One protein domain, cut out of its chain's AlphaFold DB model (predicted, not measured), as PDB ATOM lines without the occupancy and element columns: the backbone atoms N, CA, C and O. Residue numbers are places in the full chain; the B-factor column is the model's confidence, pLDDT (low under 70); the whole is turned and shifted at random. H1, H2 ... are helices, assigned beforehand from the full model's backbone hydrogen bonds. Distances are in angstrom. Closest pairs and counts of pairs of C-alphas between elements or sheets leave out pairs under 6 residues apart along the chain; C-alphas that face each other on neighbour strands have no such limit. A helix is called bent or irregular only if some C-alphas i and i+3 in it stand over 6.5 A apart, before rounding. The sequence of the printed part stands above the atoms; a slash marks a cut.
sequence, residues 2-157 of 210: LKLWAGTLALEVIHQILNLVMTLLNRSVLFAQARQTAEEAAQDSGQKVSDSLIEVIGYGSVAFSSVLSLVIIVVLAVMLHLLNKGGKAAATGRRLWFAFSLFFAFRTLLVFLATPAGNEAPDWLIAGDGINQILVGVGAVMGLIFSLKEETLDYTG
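This is residues 2 to 157 of the 210 residues of an uncharacterized protein of Corynebacterium sp. HMSC077D03 (UniProt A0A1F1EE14). The longest helix, H3, lies side by side with H1, H5 lies over the other side of H1, and H4 makes a V with H3, meeting it near the end of H3 and crossing back onto H5. H2 crosses H3 near the beginning of H3, at one end of the domain's length, and little H6 is at the opposite end, near H4. The printed part has 156 residues with six named helices, H1 to H6 along the chain, and no named strand, an all helix domain. It is loose, with a radius of gyration of the C-alphas of 19.3 A, and elongated, spanning 62 by 34 by 21 A.

H3, residues 51 to 85, is the hub, touching three other helices. H1, residues 2 to 25, touches it at a shallow tilt of 9 degrees, opposite ways; their closest C-alphas, of Leu 2 and Asn 84, are 7.1 A apart. H4, residues 88 to 111, touches H3 with residues 89 to 97 alone, at a steep tilt of 46 degrees, opposite ways; the closest C-alphas, of Leu 83 and Ala 90, are 4.2 A apart. H2, residues 27 to 45, touches H3 with residues 30 to 38 alone, at a tilt of 69.8 degrees, only just steep, opposite ways; the closest C-alphas are those of Ala 34 and Gly 58, 5.0 A. H5, residues 123 to 148, touches H1 at a shallow tilt of 28 degrees, opposite ways, closest at the C-alphas of Thr 8 and Val 136, 5.2 A. H4 and H5 form a helical hairpin at a steep tilt of 40 degrees, closest at the C-alphas of Ser 101 and Ala 140, 4.4 A. H3 and H5 are apart. H6, residues 150 to 155, touches no helix but is near H4. Every O i to N i+4 pair is within hydrogen-bond range in H1, H5 and H6; in H2 it is 14 of 15, in H3 30 of 31 and in H4 18 of 20.

H3 is 50.8 A long, from C-alpha 51 at (128.565, 186.765, 24.135) to C-alpha 85 at (163.307, 216.066, 46.737). H1 is 34.7 A long and begins at C-alpha 2, (165.063, 205.484, 49.002). H2 is 26.5 A, H4 36.2 A, H5 37.9 A and H6 8.4 A. H4 is neither bent nor irregular, but only just: C-alphas 88 and 91 are 6.2 A apart.

The C-alphas farthest apart, of Lys 48 and Asp 154, are 62.0 A apart. The printed part has no cut; the link from H4 to H5, 11 residues, is long, and the other links are tight. The mean pLDDT of the printed part is 84.8; 18 residues are under 70: residues 44 to 48, 86, 115 to 119, 150 to 155 and 157.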
ATOM      1  N   LEU A   2     165.546 205.185  50.369       85.88
ATOM      2  CA  LEU A   2     165.063 205.484  49.002       85.88
ATOM      3  C   LEU A   2     165.378 204.406  47.952       85.88
ATOM      4  O   LEU A   2     164.497 204.010  47.200       85.88
ATOM      5  N   LYS A   3     166.612 203.884  47.933       89.56
ATOM      6  CA  LYS A   3     167.014 202.803  47.012       89.56
ATOM      7  C   LYS A   3     166.237 201.504  47.242       89.56
ATOM      8  O   LYS A   3     165.936 200.808  46.283       89.56
ATOM      9  N   LEU A   4     165.903 201.201  48.499       91.44
ATOM     10  CA  LEU A   4     165.091 200.036  48.849       91.44
ATOM     11  C   LEU A   4     163.678 200.204  48.286       91.44
ATOM     12  O   LEU A   4     163.216 199.331  47.574       91.44
ATOM     13  N   TRP A   5     163.033 201.347  48.537       90.31
ATOM     14  CA  TRP A   5     161.686 201.629  48.025       90.31
ATOM     15  C   TRP A   5     161.638 201.702  46.499       90.31
ATOM     16  O   TRP A   5     160.699 201.192  45.899       90.31
ATOM     17  N   ALA A   6     162.677 202.245  45.859       93.69
ATOM     18  CA  ALA A   6     162.821 202.201  44.406       93.69
ATOM     19  C   ALA A   6     162.934 200.759  43.884       93.69
ATOM     20  O   ALA A   6     162.279 200.414  42.905       93.69
ATOM     21  N   GLY A   7     163.730 199.916  44.550       94.62
ATOM     22  CA  GLY A   7     163.847 198.494  44.225       94.62
ATOM     23  C   GLY A   7     162.522 197.751  44.391       94.62
ATOM     24  O   GLY A   7     162.096 197.065  43.470       94.62
ATOM     25  N   THR A   8     161.827 197.951  45.515       94.94
ATOM     26  CA  THR A   8     160.493 197.382  45.761       94.94
ATOM     27  C   THR A   8     159.494 197.817  44.690       94.94
ATOM     28  O   THR A   8     158.755 196.986  44.178       94.94
ATOM     29  N   LEU A   9     159.502 199.097  44.298       95.06
ATOM     30  CA  LEU A   9     158.638 199.605  43.232       95.06
ATOM     31  C   LEU A   9     158.945 198.951  41.881       95.06
ATOM     32  O   LEU A   9     158.027 198.609  41.146       95.06
ATOM     33  N   ALA A  10     160.226 198.767  41.552       95.62
ATOM     34  CA  ALA A  10     160.630 198.111  40.312       95.62
ATOM     35  C   ALA A  10     160.170 196.646  40.268       95.62
ATOM     36  O   ALA A  10     159.665 196.192  39.244       95.62
ATOM     37  N   LEU A  11     160.288 195.924  41.386       96.00
ATOM     38  CA  LEU A  11     159.779 194.558  41.505       96.00
ATOM     39  C   LEU A  11     158.245 194.508  41.408       96.00
ATOM     40  O   LEU A  11     157.709 193.600  40.779       96.00
ATOM     41  N   GLU A  12     157.528 195.498  41.946       94.69
ATOM     42  CA  GLU A  12     156.066 195.589  41.800       94.69
ATOM     43  C   GLU A  12     155.648 195.848  40.344       94.69
ATOM     44  O   GLU A  12     154.674 195.276  39.859       94.69
ATOM     45  N   VAL A  13     156.414 196.651  39.598       95.44
ATOM     46  CA  VAL A  13     156.197 196.828  38.153       95.44
ATOM     47  C   VAL A  13     156.382 195.504  37.412       95.44
ATOM     48  O   VAL A  13     155.557 195.159  36.566       95.44
ATOM     49  N   ILE A  14     157.433 194.745  37.742       95.19
ATOM     50  CA  ILE A  14     157.664 193.414  37.165       95.19
ATOM     51  C   ILE A  14     156.486 192.493  37.490       95.19
ATOM     52  O   ILE A  14     155.948 191.872  36.576       95.19
ATOM     53  N   HIS A  15     156.034 192.467  38.746       93.25
ATOM     54  CA  HIS A  15     154.859 191.699  39.158       93.25
ATOM     55  C   HIS A  15     153.630 192.057  38.314       93.25
ATOM     56  O   HIS A  15     152.961 191.171  37.793       93.25
ATOM     57  N   GLN A  16     153.346 193.347  38.119       92.56
ATOM     58  CA  GLN A  16     152.180 193.782  37.351       92.56
ATOM     59  C   GLN A  16     152.237 193.309  35.889       92.56
ATOM     60  O   GLN A  16     151.214 192.915  35.327       92.56
ATOM     61  N   ILE A  17     153.427 193.319  35.279       91.81
ATOM     62  CA  ILE A  17     153.636 192.804  33.920       91.81
ATOM     63  C   ILE A  17     153.410 191.290  33.889       91.81
ATOM     64  O   ILE A  17     152.666 190.805  33.036       91.81
ATOM     65  N   LEU A  18     154.011 190.546  34.824       91.19
ATOM     66  CA  LEU A  18     153.850 189.093  34.913       91.19
ATOM     67  C   LEU A  18     152.387 188.708  35.141       91.19
ATOM     68  O   LEU A  18     151.878 187.822  34.460       91.19
ATOM     69  N   ASN A  19     151.690 189.413  36.031       88.88
ATOM     70  CA  ASN A  19     150.278 189.190  36.317       88.88
ATOM     71  C   ASN A  19     149.395 189.436  35.087       88.88
ATOM     72  O   ASN A  19     148.516 188.628  34.784       88.88
ATOM     73  N   LEU A  20     149.651 190.507  34.330       88.00
ATOM     74  CA  LEU A  20     148.938 190.772  33.080       88.00
ATOM     75  C   LEU A  20     149.176 189.660  32.050       88.00
ATOM     76  O   LEU A  20     148.221 189.162  31.457       88.00
ATOM     77  N   VAL A  21     150.428 189.232  31.865       89.44
ATOM     78  CA  VAL A  21     150.769 188.128  30.955       89.44
ATOM     79  C   VAL A  21     150.069 186.839  31.384       89.44
ATOM     80  O   VAL A  21     149.417 186.208  30.558       89.44
ATOM     81  N   MET A  22     150.130 186.475  32.668       87.12
ATOM     82  CA  MET A  22     149.436 185.297  33.198       87.12
ATOM     83  C   MET A  22     147.925 185.388  32.979       87.12
ATOM     84  O   MET A  22     147.308 184.418  32.553       87.12
ATOM     85  N   THR A  23     147.317 186.551  33.202       84.69
ATOM     86  CA  THR A  23     145.874 186.749  33.005       84.69
ATOM     87  C   THR A  23     145.478 186.559  31.538       84.69
ATOM     88  O   THR A  23     144.470 185.926  31.241       84.69
ATOM     89  N   LEU A  24     146.296 187.057  30.605       83.44
ATOM     90  CA  LEU A  24     146.065 186.898  29.167       83.44
ATOM     91  C   LEU A  24     146.279 185.458  28.679       83.44
ATOM     92  O   LEU A  24     145.591 185.034  27.749       83.44
ATOM     93  N   LEU A  25     147.207 184.717  29.295       85.88
ATOM     94  CA  LEU A  25     147.406 183.289  29.032       85.88
ATOM     95  C   LEU A  25     146.234 182.450  29.566       85.88
ATOM     96  O   LEU A  25     145.793 181.531  28.887       85.88
ATOM     97  N   ASN A  26     145.650 182.826  30.707       83.25
ATOM     98  CA  ASN A  26     144.482 182.173  31.317       83.25
ATOM     99  C   ASN A  26     143.145 182.650  30.750       83.25
ATOM    100  O   ASN A  26     142.184 182.923  31.477       83.25
ATOM    101  N   ARG A  27     143.074 182.765  29.427       80.50
ATOM    102  CA  ARG A  27     141.893 183.291  28.749       80.50
ATOM    103  C   ARG A  27     140.638 182.465  29.071       80.50
ATOM    104  O   ARG A  27     139.590 183.044  29.338       80.50
ATOM    105  N   SER A  28     140.742 181.137  29.077       80.25
ATOM    106  CA  SER A  28     139.631 180.218  29.373       80.25
ATOM    107  C   SER A  28     138.998 180.492  30.742       80.25
ATOM    108  O   SER A  28     137.780 180.625  30.857       80.25
ATOM    109  N   VAL A  29     139.833 180.658  31.764       79.75
ATOM    110  CA  VAL A  29     139.437 180.924  33.152       79.75
ATOM    111  C   VAL A  29     138.828 182.314  33.293       79.75
ATOM    112  O   VAL A  29     137.799 182.471  33.947       79.75
ATOM    113  N   LEU A  30     139.424 183.317  32.639       81.19
ATOM    114  CA  LEU A  30     138.904 184.681  32.622       81.19
ATOM    115  C   LEU A  30     137.484 184.728  32.044       81.19
ATOM    116  O   LEU A  30     136.592 185.340  32.627       81.19
ATOM    117  N   PHE A  31     137.262 184.055  30.914       82.56
ATOM    118  CA  PHE A  31     135.949 183.997  30.278       82.56
ATOM    119  C   PHE A  31     134.943 183.152  31.057       82.56
ATOM    120  O   PHE A  31     133.765 183.498  31.082       82.56
ATOM    121  N   ALA A  32     135.386 182.085  31.728       83.19
ATOM    122  CA  ALA A  32     134.528 181.308  32.617       83.19
ATOM    123  C   ALA A  32     134.023 182.158  33.796       83.19
ATOM    124  O   ALA A  32     132.827 182.158  34.080       83.19
ATOM    125  N   GLN A  33     134.906 182.945  34.422       83.25
ATOM    126  CA  GLN A  33     134.528 183.872  35.494       83.25
ATOM    127  C   GLN A  33     133.623 184.994  34.980       83.25
ATOM    128  O   GLN A  33     132.581 185.259  35.572       83.25
ATOM    129  N   ALA A  34     133.962 185.606  33.841       84.06
ATOM    130  CA  ALA A  34     133.139 186.646  33.228       84.06
ATOM    131  C   ALA A  34     131.731 186.141  32.891       84.06
ATOM    132  O   ALA A  34     130.750 186.854  33.095       84.06
ATOM    133  N   ARG A  35     131.626 184.897  32.412       83.62
ATOM    134  CA  ARG A  35     130.349 184.241  32.140       83.62
ATOM    135  C   ARG A  35     129.555 184.002  33.417       83.62
ATOM    136  O   ARG A  35     128.376 184.326  33.427       83.62
ATOM    137  N   GLN A  36     130.187 183.514  34.483       84.94
ATOM    138  CA  GLN A  36     129.523 183.342  35.775       84.94
ATOM    139  C   GLN A  36     128.978 184.678  36.304       84.94
ATOM    140  O   GLN A  36     127.805 184.771  36.647       84.94
ATOM    141  N   THR A  37     129.788 185.741  36.284       83.69
ATOM    142  CA  THR A  37     129.354 187.086  36.696       83.69
ATOM    143  C   THR A  37     128.220 187.623  35.817       83.69
ATOM    144  O   THR A  37     127.293 188.261  36.314       83.69
ATOM    145  N   ALA A  38     128.265 187.366  34.506       82.12
ATOM    146  CA  ALA A  38     127.208 187.777  33.587       82.12
ATOM    147  C   ALA A  38     125.904 186.995  33.814       82.12
ATOM    148  O   ALA A  38     124.828 187.582  33.739       82.12
ATOM    149  N   GLU A  39     125.989 185.694  34.100       82.44
ATOM    150  CA  GLU A  39     124.845 184.843  34.437       82.44
ATOM    151  C   GLU A  39     124.206 185.264  35.770       82.44
ATOM    152  O   GLU A  39     122.982 185.364  35.839       82.44
ATOM    153  N   GLU A  40     125.003 185.608  36.785       82.06
ATOM    154  CA  GLU A  40     124.519 186.178  38.053       82.06
ATOM    155  C   GLU A  40     123.789 187.515  37.833       82.06
ATOM    156  O   GLU A  40     122.673 187.704  38.315       82.06
ATOM    157  N   ALA A  41     124.358 188.425  37.035       77.12
ATOM    158  CA  ALA A  41     123.721 189.707  36.719       77.12
ATOM    159  C   ALA A  41     122.434 189.550  35.883       77.12
ATOM    160  O   ALA A  41     121.477 190.312  36.040       77.12
ATOM    161  N   ALA A  42     122.401 188.557  34.992       73.44
ATOM    162  CA  ALA A  42     121.255 188.241  34.145       73.44
ATOM    163  C   ALA A  42     120.107 187.567  34.906       73.44
ATOM    164  O   ALA A  42     118.946 187.807  34.573       73.44
ATOM    165  N   GLN A  43     120.399 186.764  35.937       74.25
ATOM    166  CA  GLN A  43     119.368 186.219  36.828       74.25
ATOM    167  C   GLN A  43     118.567 187.330  37.518       74.25
ATOM    168  O   GLN A  43     117.354 187.201  37.659       74.25
ATOM    169  N   ASP A  44     119.224 188.436  37.864       66.69
ATOM    170  CA  ASP A  44     118.603 189.574  38.549       66.69
ATOM    171  C   ASP A  44     117.783 190.479  37.603       66.69
ATOM    172  O   ASP A  44     116.898 191.220  38.025       66.69
ATOM    173  N   SER A  45     118.044 190.403  36.292       65.44
ATOM    174  CA  SER A  45     117.457 191.292  35.274       65.44
ATOM    175  C   SER A  45     116.612 190.579  34.204       65.44
ATOM    176  O   SER A  45     115.995 191.234  33.363       65.44
ATOM    177  N   GLY A  46     116.532 189.242  34.230       62.12
ATOM    178  CA  GLY A  46     115.708 188.425  33.326       62.12
ATOM    179  C   GLY A  46     116.138 188.448  31.851       62.12
ATOM    180  O   GLY A  46     115.414 187.951  30.985       62.12
ATOM    181  N   GLN A  47     117.298 189.031  31.538       68.38
ATOM    182  CA  GLN A  47     117.827 189.162  30.179       68.38
ATOM    183  C   GLN A  47     118.719 187.975  29.794       68.38
ATOM    184  O   GLN A  47     119.421 187.405  30.620       68.38
ATOM    185  N   LYS A  48     118.732 187.605  28.506       67.50
ATOM    186  CA  LYS A  48     119.691 186.615  27.991       67.50
ATOM    187  C   LYS A  48     121.095 187.219  27.968       67.50
ATOM    188  O   LYS A  48     121.291 188.288  27.391       67.50
ATOM    189  N   VAL A  49     122.060 186.504  28.539       73.12
ATOM    190  CA  VAL A  49     123.481 186.859  28.460       73.12
ATOM    191  C   VAL A  49     123.923 186.808  26.996       73.12
ATOM    192  O   VAL A  49     123.756 185.784  26.335       73.12
ATOM    193  N   SER A  50     124.452 187.919  26.478       80.62
ATOM    194  CA  SER A  50     125.051 187.966  25.139       80.62
ATOM    195  C   SER A  50     126.554 187.696  25.217       80.62
ATOM    196  O   SER A  50     127.207 188.136  26.162       80.62
ATOM    197  N   ASP A  51     127.119 187.033  24.205       80.00
ATOM    198  CA  ASP A  51     128.565 186.765  24.135       80.00
ATOM    199  C   ASP A  51     129.383 188.067  24.149       80.00
ATOM    200  O   ASP A  51     130.428 188.154  24.789       80.00
ATOM    201  N   SER A  52     128.845 189.127  23.540       81.06
ATOM    202  CA  SER A  52     129.433 190.468  23.566       81.06
ATOM    203  C   SER A  52     129.495 191.059  24.980       81.06
ATOM    204  O   SER A  52     130.468 191.726  25.321       81.06
ATOM    205  N   LEU A  53     128.494 190.803  25.830       80.94
ATOM    206  CA  LEU A  53     128.521 191.229  27.232       80.94
ATOM    207  C   LEU A  53     129.590 190.461  28.023       80.94
ATOM    208  O   LEU A  53     130.310 191.070  28.811       80.94
ATOM    209  N   ILE A  54     129.741 189.155  27.776       83.69
ATOM    210  CA  ILE A  54     130.781 188.329  28.409       83.69
ATOM    211  C   ILE A  54     132.181 188.824  28.007       83.69
ATOM    212  O   ILE A  54     133.053 188.947  28.866       83.69
ATOM    213  N   GLU A  55     132.401 189.169  26.735       84.69
ATOM    214  CA  GLU A  55     133.668 189.750  26.266       84.69
ATOM    215  C   GLU A  55     133.972 191.114  26.879       84.69
ATOM    216  O   GLU A  55     135.102 191.352  27.317       84.69
ATOM    217  N   VAL A  56     132.971 191.991  26.965       86.44
ATOM    218  CA  VAL A  56     133.119 193.300  27.607       86.44
ATOM    219  C   VAL A  56     133.451 193.148  29.092       86.44
ATOM    220  O   VAL A  56     134.335 193.845  29.580       86.44
ATOM    221  N   ILE A  57     132.805 192.225  29.809       85.25
ATOM    222  CA  ILE A  57     133.089 191.966  31.230       85.25
ATOM    223  C   ILE A  57     134.483 191.346  31.402       85.25
ATOM    224  O   ILE A  57     135.264 191.797  32.243       85.25
ATOM    225  N   GLY A  58     134.826 190.352  30.580       83.94
ATOM    226  CA  GLY A  58     136.110 189.655  30.631       83.94
ATOM    227  C   GLY A  58     137.286 190.596  30.389       83.94
ATOM    228  O   GLY A  58     138.136 190.758  31.260       83.94
ATOM    229  N   TYR A  59     137.327 191.291  29.252       85.06
ATOM    230  CA  TYR A  59     138.425 192.225  28.979       85.06
ATOM    231  C   TYR A  59     138.321 193.518  29.783       85.06
ATOM    232  O   TYR A  59     139.348 194.080  30.167       85.06
ATOM    233  N   GLY A  60     137.104 193.989  30.060       86.56
ATOM    234  CA  GLY A  60     136.870 195.201  30.836       86.56
ATOM    235  C   GLY A  60     137.393 195.081  32.262       86.56
ATOM    236  O   GLY A  60     138.059 195.999  32.735       86.56
ATOM    237  N   SER A  61     137.177 193.941  32.925       85.12
ATOM    238  CA  SER A  61     137.692 193.695  34.280       85.12
ATOM    239  C   SER A  61     139.225 193.670  34.324       85.12
ATOM    240  O   SER A  61     139.824 194.331  35.176       85.12
ATOM    241  N   VAL A  62     139.873 193.002  33.363       87.56
ATOM    242  CA  VAL A  62     141.342 192.962  33.255       87.56
ATOM    243  C   VAL A  62     141.914 194.342  32.960       87.56
ATOM    244  O   VAL A  62     142.874 194.760  33.611       87.56
ATOM    245  N   ALA A  63     141.326 195.068  32.009       88.12
ATOM    246  CA  ALA A  63     141.756 196.416  31.660       88.12
ATOM    247  C   ALA A  63     141.604 197.369  32.852       88.12
ATOM    248  O   ALA A  63     142.544 198.088  33.188       88.12
ATOM    249  N   PHE A  64     140.459 197.330  33.536       88.69
ATOM    250  CA  PHE A  64     140.193 198.159  34.707       88.69
ATOM    251  C   PHE A  64     141.170 197.866  35.851       88.69
ATOM    252  O   PHE A  64     141.794 198.789  36.373       88.69
ATOM    253  N   SER A  65     141.360 196.588  36.197       86.88
ATOM    254  CA  SER A  65     142.321 196.171  37.224       86.88
ATOM    255  C   SER A  65     143.748 196.603  36.869       86.88
ATOM    256  O   SER A  65     144.453 197.165  37.705       86.88
ATOM    257  N   SER A  66     144.148 196.442  35.605       88.00
ATOM    258  CA  SER A  66     145.480 196.832  35.131       88.00
ATOM    259  C   SER A  66     145.713 198.340  35.203       88.00
ATOM    260  O   SER A  66     146.780 198.777  35.636       88.00
ATOM    261  N   VAL A  67     144.718 199.145  34.816       92.25
ATOM    262  CA  VAL A  67     144.782 200.609  34.919       92.25
ATOM    263  C   VAL A  67     144.847 201.039  36.380       92.25
ATOM    264  O   VAL A  67     145.673 201.883  36.724       92.25
ATOM    265  N   LEU A  68     144.030 200.446  37.253       91.69
ATOM    266  CA  LEU A  68     144.042 200.755  38.681       91.69
ATOM    267  C   LEU A  68     145.413 200.464  39.305       91.69
ATOM    268  O   LEU A  68     145.972 201.326  39.987       91.69
ATOM    269  N   SER A  69     145.992 199.296  39.024       89.19
ATOM    270  CA  SER A  69     147.341 198.960  39.482       89.19
ATOM    271  C   SER A  69     148.398 199.923  38.941       89.19
ATOM    272  O   SER A  69     149.276 200.361  39.684       89.19
ATOM    273  N   LEU A  70     148.304 200.315  37.665       92.31
ATOM    274  CA  LEU A  70     149.216 201.292  37.069       92.31
ATOM    275  C   LEU A  70     149.123 202.651  37.777       92.31
ATOM    276  O   LEU A  70     150.148 203.261  38.076       92.31
ATOM    277  N   VAL A  71     147.907 203.114  38.084       93.94
ATOM    278  CA  VAL A  71     147.684 204.356  38.837       93.94
ATOM    279  C   VAL A  71     148.357 204.282  40.207       93.94
ATOM    280  O   VAL A  71     149.050 205.224  40.589       93.94
ATOM    281  N   ILE A  72     148.227 203.160  40.920       92.00
ATOM    282  CA  ILE A  72     148.890 202.954  42.216       92.00
ATOM    283  C   ILE A  72     150.415 203.051  42.073       92.00
ATOM    284  O   ILE A  72     151.057 203.773  42.839       92.00
ATOM    285  N   ILE A  73     150.999 202.391  41.068       93.62
ATOM    286  CA  ILE A  73     152.443 202.448  40.786       93.62
ATOM    287  C   ILE A  73     152.892 203.888  40.514       93.62
ATOM    288  O   ILE A  73     153.897 204.335  41.070       93.62
ATOM    289  N   VAL A  74     152.146 204.637  39.697       94.56
ATOM    290  CA  VAL A  74     152.452 206.043  39.387       94.56
ATOM    291  C   VAL A  74     152.389 206.902  40.648       94.56
ATOM    292  O   VAL A  74     153.302 207.689  40.896       94.56
ATOM    293  N   VAL A  75     151.360 206.732  41.480       93.81
ATOM    294  CA  VAL A  75     151.239 207.449  42.758       93.81
ATOM    295  C   VAL A  75     152.436 207.147  43.662       93.81
ATOM    296  O   VAL A  75     153.047 208.074  44.195       93.81
ATOM    297  N   LEU A  76     152.831 205.880  43.794       92.81
ATOM    298  CA  LEU A  76     154.000 205.483  44.584       92.81
ATOM    299  C   LEU A  76     155.306 206.066  44.034       92.81
ATOM    300  O   LEU A  76     156.129 206.557  44.811       92.81
ATOM    301  N   ALA A  77     155.474 206.079  42.709       93.94
ATOM    302  CA  ALA A  77     156.618 206.693  42.041       93.94
ATOM    303  C   ALA A  77     156.696 208.202  42.323       93.94
ATOM    304  O   ALA A  77     157.757 208.716  42.684       93.94
ATOM    305  N   VAL A  78     155.565 208.908  42.224       92.12
ATOM    306  CA  VAL A  78     155.467 210.342  42.536       92.12
ATOM    307  C   VAL A  78     155.801 210.596  44.003       92.12
ATOM    308  O   VAL A  78     156.599 211.483  44.302       92.12
ATOM    309  N   MET A  79     155.265 209.802  44.929       89.44
ATOM    310  CA  MET A  79     155.560 209.959  46.357       89.44
ATOM    311  C   MET A  79     157.015 209.655  46.694       89.44
ATOM    312  O   MET A  79     157.605 210.337  47.533       89.44
ATOM    313  N   LEU A  80     157.621 208.684  46.010       90.31
ATOM    314  CA  LEU A  80     159.046 208.401  46.144       90.31
ATOM    315  C   LEU A  80     159.892 209.570  45.621       90.31
ATOM    316  O   LEU A  80     160.884 209.947  46.243       90.31
ATOM    317  N   HIS A  81     159.475 210.186  44.514       88.62
ATOM    318  CA  HIS A  81     160.117 211.383  43.974       88.62
ATOM    319  C   HIS A  81     160.014 212.579  44.933       88.62
ATOM    320  O   HIS A  81     161.007 213.276  45.151       88.62
ATOM    321  N   LEU A  82     158.843 212.803  45.541       86.25
ATOM    322  CA  LEU A  82     158.642 213.859  46.541       86.25
ATOM    323  C   LEU A  82     159.510 213.642  47.784       86.25
ATOM    324  O   LEU A  82     160.097 214.590  48.300       86.25
ATOM    325  N   LEU A  83     159.655 212.393  48.223       84.50
ATOM    326  CA  LEU A  83     160.538 212.033  49.328       84.50
ATOM    327  C   LEU A  83     162.020 212.257  48.997       84.50
ATOM    328  O   LEU A  83     162.788 212.685  49.854       84.50
ATOM    329  N   ASN A  84     162.423 212.007  47.749       86.19
ATOM    330  CA  ASN A  84     163.787 212.261  47.284       86.19
ATOM    331  C   ASN A  84     164.107 213.763  47.179       86.19
ATOM    332  O   ASN A  84     165.234 214.161  47.447       86.19
ATOM    333  N   LYS A  85     163.130 214.602  46.804       82.06
ATOM    334  CA  LYS A  85     163.307 216.066  46.737       82.06
ATOM    335  C   LYS A  85     163.416 216.742  48.109       82.06
ATOM    336  O   LYS A  85     163.943 217.848  48.180       82.06
ATOM    337  N   GLY A  86     162.942 216.095  49.174       68.62
ATOM    338  CA  GLY A  86     162.917 216.673  50.519       68.62
ATOM    339  C   GLY A  86     161.874 217.793  50.682       68.62
ATOM    340  O   GLY A  86     161.214 218.215  49.731       68.62
ATOM    341  N   GLY A  87     161.691 218.267  51.917       71.44
ATOM    342  CA  GLY A  87     160.751 219.346  52.263       71.44
ATOM    343  C   GLY A  87     159.414 218.867  52.844       71.44
ATOM    344  O   GLY A  87     159.240 217.698  53.168       71.44
ATOM    345  N   LYS A  88     158.431 219.772  52.984       70.25
ATOM    346  CA  LYS A  88     157.164 219.496  53.704       70.25
ATOM    347  C   LYS A  88     156.350 218.325  53.125       70.25
ATOM    348  O   LYS A  88     155.639 217.653  53.865       70.25
ATOM    349  N   ALA A  89     156.465 218.068  51.821       75.94
ATOM    350  CA  ALA A  89     155.779 216.964  51.144       75.94
ATOM    351  C   ALA A  89     156.458 215.592  51.353       75.94
ATOM    352  O   ALA A  89     155.840 214.558  51.097       75.94
ATOM    353  N   ALA A  90     157.701 215.566  51.847       79.50
ATOM    354  CA  ALA A  90     158.442 214.338  52.122       79.50
ATOM    355  C   ALA A  90     157.770 213.510  53.232       79.50
ATOM    356  O   ALA A  90     157.673 212.290  53.120       79.50
ATOM    357  N   ALA A  91     157.212 214.176  54.249       79.56
ATOM    358  CA  ALA A  91     156.420 213.540  55.301       79.56
ATOM    359  C   ALA A  91     155.201 212.787  54.735       79.56
ATOM    360  O   ALA A  91     154.979 211.618  55.053       79.56
ATOM    361  N   THR A  92     154.442 213.424  53.834       84.56
ATOM    362  CA  THR A  92     153.296 212.793  53.157       84.56
ATOM    363  C   THR A  92     153.736 211.586  52.334       84.56
ATOM    364  O   THR A  92     153.127 210.520  52.436       84.56
ATOM    365  N   GLY A  93     154.833 211.722  51.581       85.00
ATOM    366  CA  GLY A  93     155.411 210.622  50.812       85.00
ATOM    367  C   GLY A  93     155.796 209.431  51.693       85.00
ATOM    368  O   GLY A  93     155.428 208.302  51.379       85.00
ATOM    369  N   ARG A  94     156.456 209.672  52.835       87.75
ATOM    370  CA  ARG A  94     156.832 208.624  53.801       87.75
ATOM    371  C   ARG A  94     155.613 207.912  54.383       87.75
ATOM    372  O   ARG A  94     155.611 206.686  54.442       87.75
ATOM    373  N   ARG A  95     154.582 208.654  54.804       88.50
ATOM    374  CA  ARG A  95     153.353 208.080  55.386       88.50
ATOM    375  C   ARG A  95     152.606 207.203  54.387       88.50
ATOM    376  O   ARG A  95     152.162 206.118  54.751       88.50
ATOM    377  N   LEU A  96     152.507 207.643  53.130       90.81
ATOM    378  CA  LEU A  96     151.875 206.833  52.092       90.81
ATOM    379  C   LEU A  96     152.691 205.562  51.821       90.81
ATOM    380  O   LEU A  96     152.137 204.468  51.795       90.81
ATOM    381  N   TRP A  97     154.014 205.688  51.709       91.06
ATOM    382  CA  TRP A  97     154.906 204.540  51.552       91.06
ATOM    383  C   TRP A  97     154.855 203.567  52.732       91.06
ATOM    384  O   TRP A  97     154.933 202.361  52.516       91.06
ATOM    385  N   PHE A  98     154.675 204.052  53.962       90.69
ATOM    386  CA  PHE A  98     154.437 203.202  55.128       90.69
ATOM    387  C   PHE A  98     153.146 202.389  54.975       90.69
ATOM    388  O   PHE A  98     153.175 201.167  55.109       90.69
ATOM    389  N   ALA A  99     152.034 203.044  54.626       92.31
ATOM    390  CA  ALA A  99     150.750 202.375  54.427       92.31
ATOM    391  C   ALA A  99     150.821 201.309  53.318       92.31
ATOM    392  O   ALA A  99     150.388 200.175  53.519       92.31
ATOM    393  N   PHE A 100     151.440 201.633  52.180       91.94
ATOM    394  CA  PHE A 100     151.624 200.664  51.097       91.94
ATOM    395  C   PHE A 100     152.620 199.560  51.440       91.94
ATOM    396  O   PHE A 100     152.431 198.429  51.012       91.94
ATOM    397  N   SER A 101     153.641 199.836  52.250       92.94
ATOM    398  CA  SER A 101     154.546 198.788  52.728       92.94
ATOM    399  C   SER A 101     153.817 197.792  53.634       92.94
ATOM    400  O   SER A 101     154.059 196.591  53.547       92.94
ATOM    401  N   LEU A 102     152.874 198.258  54.457       93.75
ATOM    402  CA  LEU A 102     152.027 197.369  55.251       93.75
ATOM    403  C   LEU A 102     151.128 196.516  54.347       93.75
ATOM    404  O   LEU A 102     151.045 195.303  54.535       93.75
ATOM    405  N   PHE A 103     150.518 197.137  53.334       93.31
ATOM    406  CA  PHE A 103     149.727 196.434  52.328       93.31
ATOM    407  C   PHE A 103     150.550 195.371  51.586       93.31
ATOM    408  O   PHE A 103     150.123 194.225  51.525       93.31
ATOM    409  N   PHE A 104     151.740 195.701  51.077       93.69
ATOM    410  CA  PHE A 104     152.601 194.752  50.363       93.69
ATOM    411  C   PHE A 104     153.098 193.614  51.257       93.69
ATOM    412  O   PHE A 104     153.126 192.461  50.820       93.69
ATOM    413  N   ALA A 105     153.444 193.903  52.514       93.19
ATOM    414  CA  ALA A 105     153.821 192.876  53.479       93.19
ATOM    415  C   ALA A 105     152.660 191.900  53.719       93.19
ATOM    416  O   ALA A 105     152.842 190.689  53.597       93.19
ATOM    417  N   PHE A 106     151.456 192.418  53.978       93.88
ATOM    418  CA  PHE A 106     150.260 191.592  54.142       93.88
ATOM    419  C   PHE A 106     149.928 190.802  52.872       93.88
ATOM    420  O   PHE A 106     149.684 189.600  52.935       93.88
ATOM    421  N   ARG A 107     149.990 191.446  51.704       90.75
ATOM    422  CA  ARG A 107     149.741 190.811  50.406       90.75
ATOM    423  C   ARG A 107     150.694 189.644  50.153       90.75
ATOM    424  O   ARG A 107     150.274 188.612  49.650       90.75
ATOM    425  N   THR A 108     151.954 189.778  50.553       92.06
ATOM    426  CA  THR A 108     152.941 188.699  50.423       92.06
ATOM    427  C   THR A 108     152.571 187.485  51.277       92.06
ATOM    428  O   THR A 108     152.803 186.356  50.859       92.06
ATOM    429  N   LEU A 109     151.930 187.674  52.436       91.62
ATOM    430  CA  LEU A 109     151.425 186.548  53.233       91.62
ATOM    431  C   LEU A 109     150.344 185.761  52.478       91.62
ATOM    432  O   LEU A 109     150.292 184.538  52.588       91.62
ATOM    433  N   LEU A 110     149.525 186.444  51.668       89.75
ATOM    434  CA  LEU A 110     148.495 185.799  50.850       89.75
ATOM    435  C   LEU A 110     149.079 184.898  49.757       89.75
ATOM    436  O   LEU A 110     148.414 183.947  49.360       89.75
ATOM    437  N   VAL A 111     150.324 185.123  49.322       87.19
ATOM    438  CA  VAL A 111     151.011 184.245  48.354       87.19
ATOM    439  C   VAL A 111     151.126 182.818  48.883       87.19
ATOM    440  O   VAL A 111     150.976 181.871  48.122       87.19
ATOM    441  N   PHE A 112     151.327 182.648  50.191       84.81
ATOM    442  CA  PHE A 112     151.406 181.326  50.821       84.81
ATOM    443  C   PHE A 112     150.035 180.666  51.031       84.81
ATOM    444  O   PHE A 112     149.968 179.467  51.288       84.81
ATOM    445  N   LEU A 113     148.951 181.444  50.951       83.81
ATOM    446  CA  LEU A 113     147.568 180.984  51.127       83.81
ATOM    447  C   LEU A 113     146.871 180.719  49.785       83.81
ATOM    448  O   LEU A 113     145.909 179.954  49.727       83.81
ATOM    449  N   ALA A 114     147.336 181.351  48.707       73.12
ATOM    450  CA  ALA A 114     146.769 181.201  47.380       73.12
ATOM    451  C   ALA A 114     147.131 179.827  46.797       73.12
ATOM    452  O   ALA A 114     148.289 179.534  46.515       73.12
ATOM    453  N   THR A 115     146.121 178.984  46.580       65.62
ATOM    454  CA  THR A 115     146.288 177.780  45.758       65.62
ATOM    455  C   THR A 115     146.064 178.174  44.298       65.62
ATOM    456  O   THR A 115     145.031 178.787  44.014       65.62
ATOM    457  N   PRO A 116     146.971 177.849  43.359       62.09
ATOM    458  CA  PRO A 116     146.749 178.082  41.935       62.09
ATOM    459  C   PRO A 116     145.676 177.110  41.416       62.09
ATOM    460  O   PRO A 116     145.967 176.095  40.794       62.09
ATOM    461  N   ALA A 117     144.409 177.382  41.725       50.31
ATOM    462  CA  ALA A 117     143.286 176.603  41.231       50.31
ATOM    463  C   ALA A 117     142.962 177.040  39.795       50.31
ATOM    464  O   ALA A 117     142.595 178.189  39.560       50.31
ATOM    465  N   GLY A 118     143.107 176.117  38.841       56.25
ATOM    466  CA  GLY A 118     142.690 176.316  37.450       56.25
ATOM    467  C   GLY A 118     143.614 177.186  36.598       56.25
ATOM    468  O   GLY A 118     143.157 177.726  35.606       56.25
ATOM    469  N   ASN A 119     144.884 177.352  36.963       61.91
ATOM    470  CA  ASN A 119     145.811 178.205  36.218       61.91
ATOM    471  C   ASN A 119     146.457 177.407  35.060       61.91
ATOM    472  O   ASN A 119     147.219 176.479  35.307       61.91
ATOM    473  N   GLU A 120     146.131 177.736  33.807       72.31
ATOM    474  CA  GLU A 120     146.756 177.197  32.582       72.31
ATOM    475  C   GLU A 120     148.122 177.850  32.281       72.31
ATOM    476  O   GLU A 120     148.813 177.454  31.339       72.31
ATOM    477  N   ALA A 121     148.534 178.863  33.054       78.06
ATOM    478  CA  ALA A 121     149.847 179.473  32.888       78.06
ATOM    479  C   ALA A 121     150.981 178.494  33.264       78.06
ATOM    480  O   ALA A 121     150.823 177.683  34.176       78.06
ATOM    481  N   PRO A 122     152.159 178.589  32.618       85.19
ATOM    482  CA  PRO A 122     153.281 177.707  32.922       85.19
ATOM    483  C   PRO A 122     153.762 177.815  34.378       85.19
ATOM    484  O   PRO A 122     153.967 178.921  34.882       85.19
ATOM    485  N   ASP A 123     154.066 176.680  35.012       86.44
ATOM    486  CA  ASP A 123     154.499 176.614  36.420       86.44
ATOM    487  C   ASP A 123     155.707 177.506  36.737       86.44
ATOM    488  O   ASP A 123     155.771 178.132  37.793       86.44
ATOM    489  N   TRP A 124     156.668 177.609  35.813       88.31
ATOM    490  CA  TRP A 124     157.854 178.454  35.989       88.31
ATOM    491  C   TRP A 124     157.505 179.946  36.062       88.31
ATOM    492  O   TRP A 124     158.203 180.702  36.736       88.31
ATOM    493  N   LEU A 125     156.431 180.373  35.388       88.56
ATOM    494  CA  LEU A 125     155.969 181.757  35.388       88.56
ATOM    495  C   LEU A 125     155.275 182.078  36.715       88.56
ATOM    496  O   LEU A 125     155.564 183.107  37.321       88.56
ATOM    497  N   ILE A 126     154.442 181.152  37.201       86.88
ATOM    498  CA  ILE A 126     153.779 181.240  38.509       86.88
ATOM    499  C   ILE A 126     154.825 181.267  39.635       86.88
ATOM    500  O   ILE A 126     154.782 182.130  40.510       86.88
ATOM    501  N   ALA A 127     155.805 180.359  39.593       88.94
ATOM    502  CA  ALA A 127     156.887 180.309  40.574       88.94
ATOM    503  C   ALA A 127     157.767 181.568  40.528       88.94
ATOM    504  O   ALA A 127     158.115 182.118  41.576       88.94
ATOM    505  N   GLY A 128     158.104 182.046  39.326       90.81
ATOM    506  CA  GLY A 128     158.878 183.271  39.135       90.81
ATOM    507  C   GLY A 128     158.177 184.503  39.706       90.81
ATOM    508  O   GLY A 128     158.805 185.301  40.405       90.81
ATOM    509  N   ASP A 129     156.868 184.624  39.479       90.75
ATOM    510  CA  ASP A 129     156.077 185.703  40.061       90.75
ATOM    511  C   ASP A 129     155.994 185.592  41.591       90.75
ATOM    512  O   ASP A 129     156.218 186.580  42.288       90.75
ATOM    513  N   GLY A 130     155.787 184.390  42.137       90.69
ATOM    514  CA  GLY A 130     155.799 184.154  43.584       90.69
ATOM    515  C   GLY A 130     157.116 184.573  44.252       90.69
ATOM    516  O   GLY A 130     157.101 185.258  45.276       90.69
ATOM    517  N   ILE A 131     158.264 184.245  43.644       93.62
ATOM    518  CA  ILE A 131     159.586 184.697  44.114       93.62
ATOM    519  C   ILE A 131     159.665 186.226  44.104       93.62
ATOM    520  O   ILE A 131     160.090 186.833  45.090       93.62
ATOM    521  N   ASN A 132     159.236 186.856  43.008       94.81
ATOM    522  CA  ASN A 132     159.226 188.309  42.887       94.81
ATOM    523  C   ASN A 132     158.347 188.963  43.970       94.81
ATOM    524  O   ASN A 132     158.784 189.913  44.619       94.81
ATOM    525  N   GLN A 133     157.162 188.412  44.246       93.12
ATOM    526  CA  GLN A 133     156.283 188.891  45.316       93.12
ATOM    527  C   GLN A 133     156.917 188.755  46.708       93.12
ATOM    528  O   GLN A 133     156.812 189.673  47.519       93.12
ATOM    529  N   ILE A 134     157.637 187.663  46.984       94.62
ATOM    530  CA  ILE A 134     158.375 187.508  48.248       94.62
ATOM    531  C   ILE A 134     159.454 188.590  48.383       94.62
ATOM    532  O   ILE A 134     159.587 189.191  49.451       94.62
ATOM    533  N   LEU A 135     160.193 188.892  47.310       96.06
ATOM    534  CA  LEU A 135     161.186 189.971  47.308       96.06
ATOM    535  C   LEU A 135     160.546 191.345  47.569       96.06
ATOM    536  O   LEU A 135     161.078 192.122  48.367       96.06
ATOM    537  N   VAL A 136     159.390 191.625  46.954       95.75
ATOM    538  CA  VAL A 136     158.586 192.829  47.236       95.75
ATOM    539  C   VAL A 136     158.216 192.882  48.719       95.75
ATOM    540  O   VAL A 136     158.435 193.909  49.361       95.75
ATOM    541  N   GLY A 137     157.722 191.780  49.289       94.62
ATOM    542  CA  GLY A 137     157.347 191.685  50.700       94.62
ATOM    543  C   GLY A 137     158.505 191.936  51.660       94.62
ATOM    544  O   GLY A 137     158.371 192.720  52.600       94.62
ATOM    545  N   VAL A 138     159.673 191.346  51.399       95.12
ATOM    546  CA  VAL A 138     160.894 191.615  52.177       95.12
ATOM    547  C   VAL A 138     161.272 193.096  52.082       95.12
ATOM    548  O   VAL A 138     161.542 193.737  53.102       95.12
ATOM    549  N   GLY A 139     161.237 193.667  50.875       94.44
ATOM    550  CA  GLY A 139     161.477 195.092  50.655       94.44
ATOM    551  C   GLY A 139     160.479 195.986  51.395       94.44
ATOM    552  O   GLY A 139     160.861 197.024  51.936       94.44
ATOM    553  N   ALA A 140     159.218 195.569  51.475       93.31
ATOM    554  CA  ALA A 140     158.159 196.267  52.185       93.31
ATOM    555  C   ALA A 140     158.367 196.236  53.708       93.31
ATOM    556  O   ALA A 140     158.332 197.285  54.347       93.31
ATOM    557  N   VAL A 141     158.687 195.077  54.295       93.94
ATOM    558  CA  VAL A 141     158.992 194.961  55.735       93.94
ATOM    559  C   VAL A 141     160.210 195.804  56.111       93.94
ATOM    560  O   VAL A 141     160.167 196.582  57.065       93.94
ATOM    561  N   MET A 142     161.280 195.728  55.318       92.31
ATOM    562  CA  MET A 142     162.452 196.593  55.486       92.31
ATOM    563  C   MET A 142     162.081 198.079  55.352       92.31
ATOM    564  O   MET A 142     162.607 198.931  56.071       92.31
ATOM    565  N   GLY A 143     161.138 198.396  54.464       88.00
ATOM    566  CA  GLY A 143     160.582 199.728  54.291       88.00
ATOM    567  C   GLY A 143     159.831 200.245  55.516       88.00
ATOM    568  O   GLY A 143     160.050 201.390  55.911       88.00
ATOM    569  N   LEU A 144     159.017 199.399  56.154       89.56
ATOM    570  CA  LEU A 144     158.343 199.710  57.417       89.56
ATOM    571  C   LEU A 144     159.366 200.028  58.508       89.56
ATOM    572  O   LEU A 144     159.294 201.093  59.119       89.56
ATOM    573  N   ILE A 145     160.365 199.159  58.692       87.81
ATOM    574  CA  ILE A 145     161.412 199.345  59.707       87.81
ATOM    575  C   ILE A 145     162.145 200.672  59.483       87.81
ATOM    576  O   ILE A 145     162.319 201.456  60.415       87.81
ATOM    577  N   PHE A 146     162.542 200.968  58.243       84.88
ATOM    578  CA  PHE A 146     163.230 202.222  57.938       84.88
ATOM    579  C   PHE A 146     162.341 203.454  58.072       84.88
ATOM    580  O   PHE A 146     162.846 204.499  58.465       84.88
ATOM    581  N   SER A 147     161.040 203.357  57.807       80.50
ATOM    582  CA  SER A 147     160.127 204.493  57.970       80.50
ATOM    583  C   SER A 147     159.950 204.933  59.429       80.50
ATOM    584  O   SER A 147     159.612 206.093  59.669       80.50
ATOM    585  N   LEU A 148     160.168 204.017  60.381       77.88
ATOM    586  CA  LEU A 148     160.026 204.240  61.821       77.88
ATOM    587  C   LEU A 148     161.330 204.695  62.484       77.88
ATOM    588  O   LEU A 148     161.308 205.133  63.631       77.88
ATOM    589  N   LYS A 149     162.469 204.594  61.789       79.38
ATOM    590  CA  LYS A 149     163.755 205.044  62.324       79.38
ATOM    591  C   LYS A 149     163.799 206.562  62.484       79.38
ATOM    592  O   LYS A 149     163.377 207.299  61.592       79.38
ATOM    593  N   GLU A 150     164.423 207.006  63.575       66.25
ATOM    594  CA  GLU A 150     164.652 208.425  63.874       66.25
ATOM    595  C   GLU A 150     165.389 209.147  62.745       66.25
ATOM    596  O   GLU A 150     164.976 210.233  62.372       66.25
ATOM    597  N   GLU A 151     166.390 208.519  62.119       67.25
ATOM    598  CA  GLU A 151     167.112 209.088  60.965       67.25
ATOM    599  C   GLU A 151     166.179 209.452  59.801       67.25
ATOM    600  O   GLU A 151     166.371 210.459  59.123       67.25
ATOM    601  N   THR A 152     165.147 208.643  59.562       68.25
ATOM    602  CA  THR A 152     164.166 208.906  58.505       68.25
ATOM    603  C   THR A 152     163.188 210.000  58.920       68.25
ATOM    604  O   THR A 152     162.811 210.823  58.091       68.25
ATOM    605  N   LEU A 153     162.773 210.011  60.188       65.25
ATOM    606  CA  LEU A 153     161.893 211.040  60.751       65.25
ATOM    607  C   LEU A 153     162.579 212.410  60.812       65.25
ATOM    608  O   LEU A 153     161.924 213.436  60.630       65.25
ATOM    609  N   ASP A 154     163.887 212.419  61.047       69.12
ATOM    610  CA  ASP A 154     164.736 213.605  61.001       69.12
ATOM    611  C   ASP A 154     164.898 214.084  59.554       69.12
ATOM    612  O   ASP A 154     164.627 215.241  59.239       69.12
ATOM    613  N   TYR A 155     165.174 213.157  58.628       69.31
ATOM    614  CA  TYR A 155     165.235 213.441  57.193       69.31
ATOM    615  C   TYR A 155     163.924 214.026  56.628       69.31
ATOM    616  O   TYR A 155     163.963 214.860  55.721       69.31
ATOM    617  N   THR A 156     162.753 213.627  57.142       72.69
ATOM    618  CA  THR A 156     161.455 214.195  56.728       72.69
ATOM    619  C   THR A 156     161.021 215.430  57.524       72.69
ATOM    620  O   THR A 156     160.001 216.032  57.181       72.69
ATOM    621  N   GLY A 157     161.766 215.827  58.562       68.75
ATOM    622  CA  GLY A 157     161.419 216.938  59.456       68.75
ATOM    623  C   GLY A 157     160.232 216.659  60.390       68.75
ATOM    624  O   GLY A 157     159.706 217.573  61.023       68.75
TER     625      GLY A 157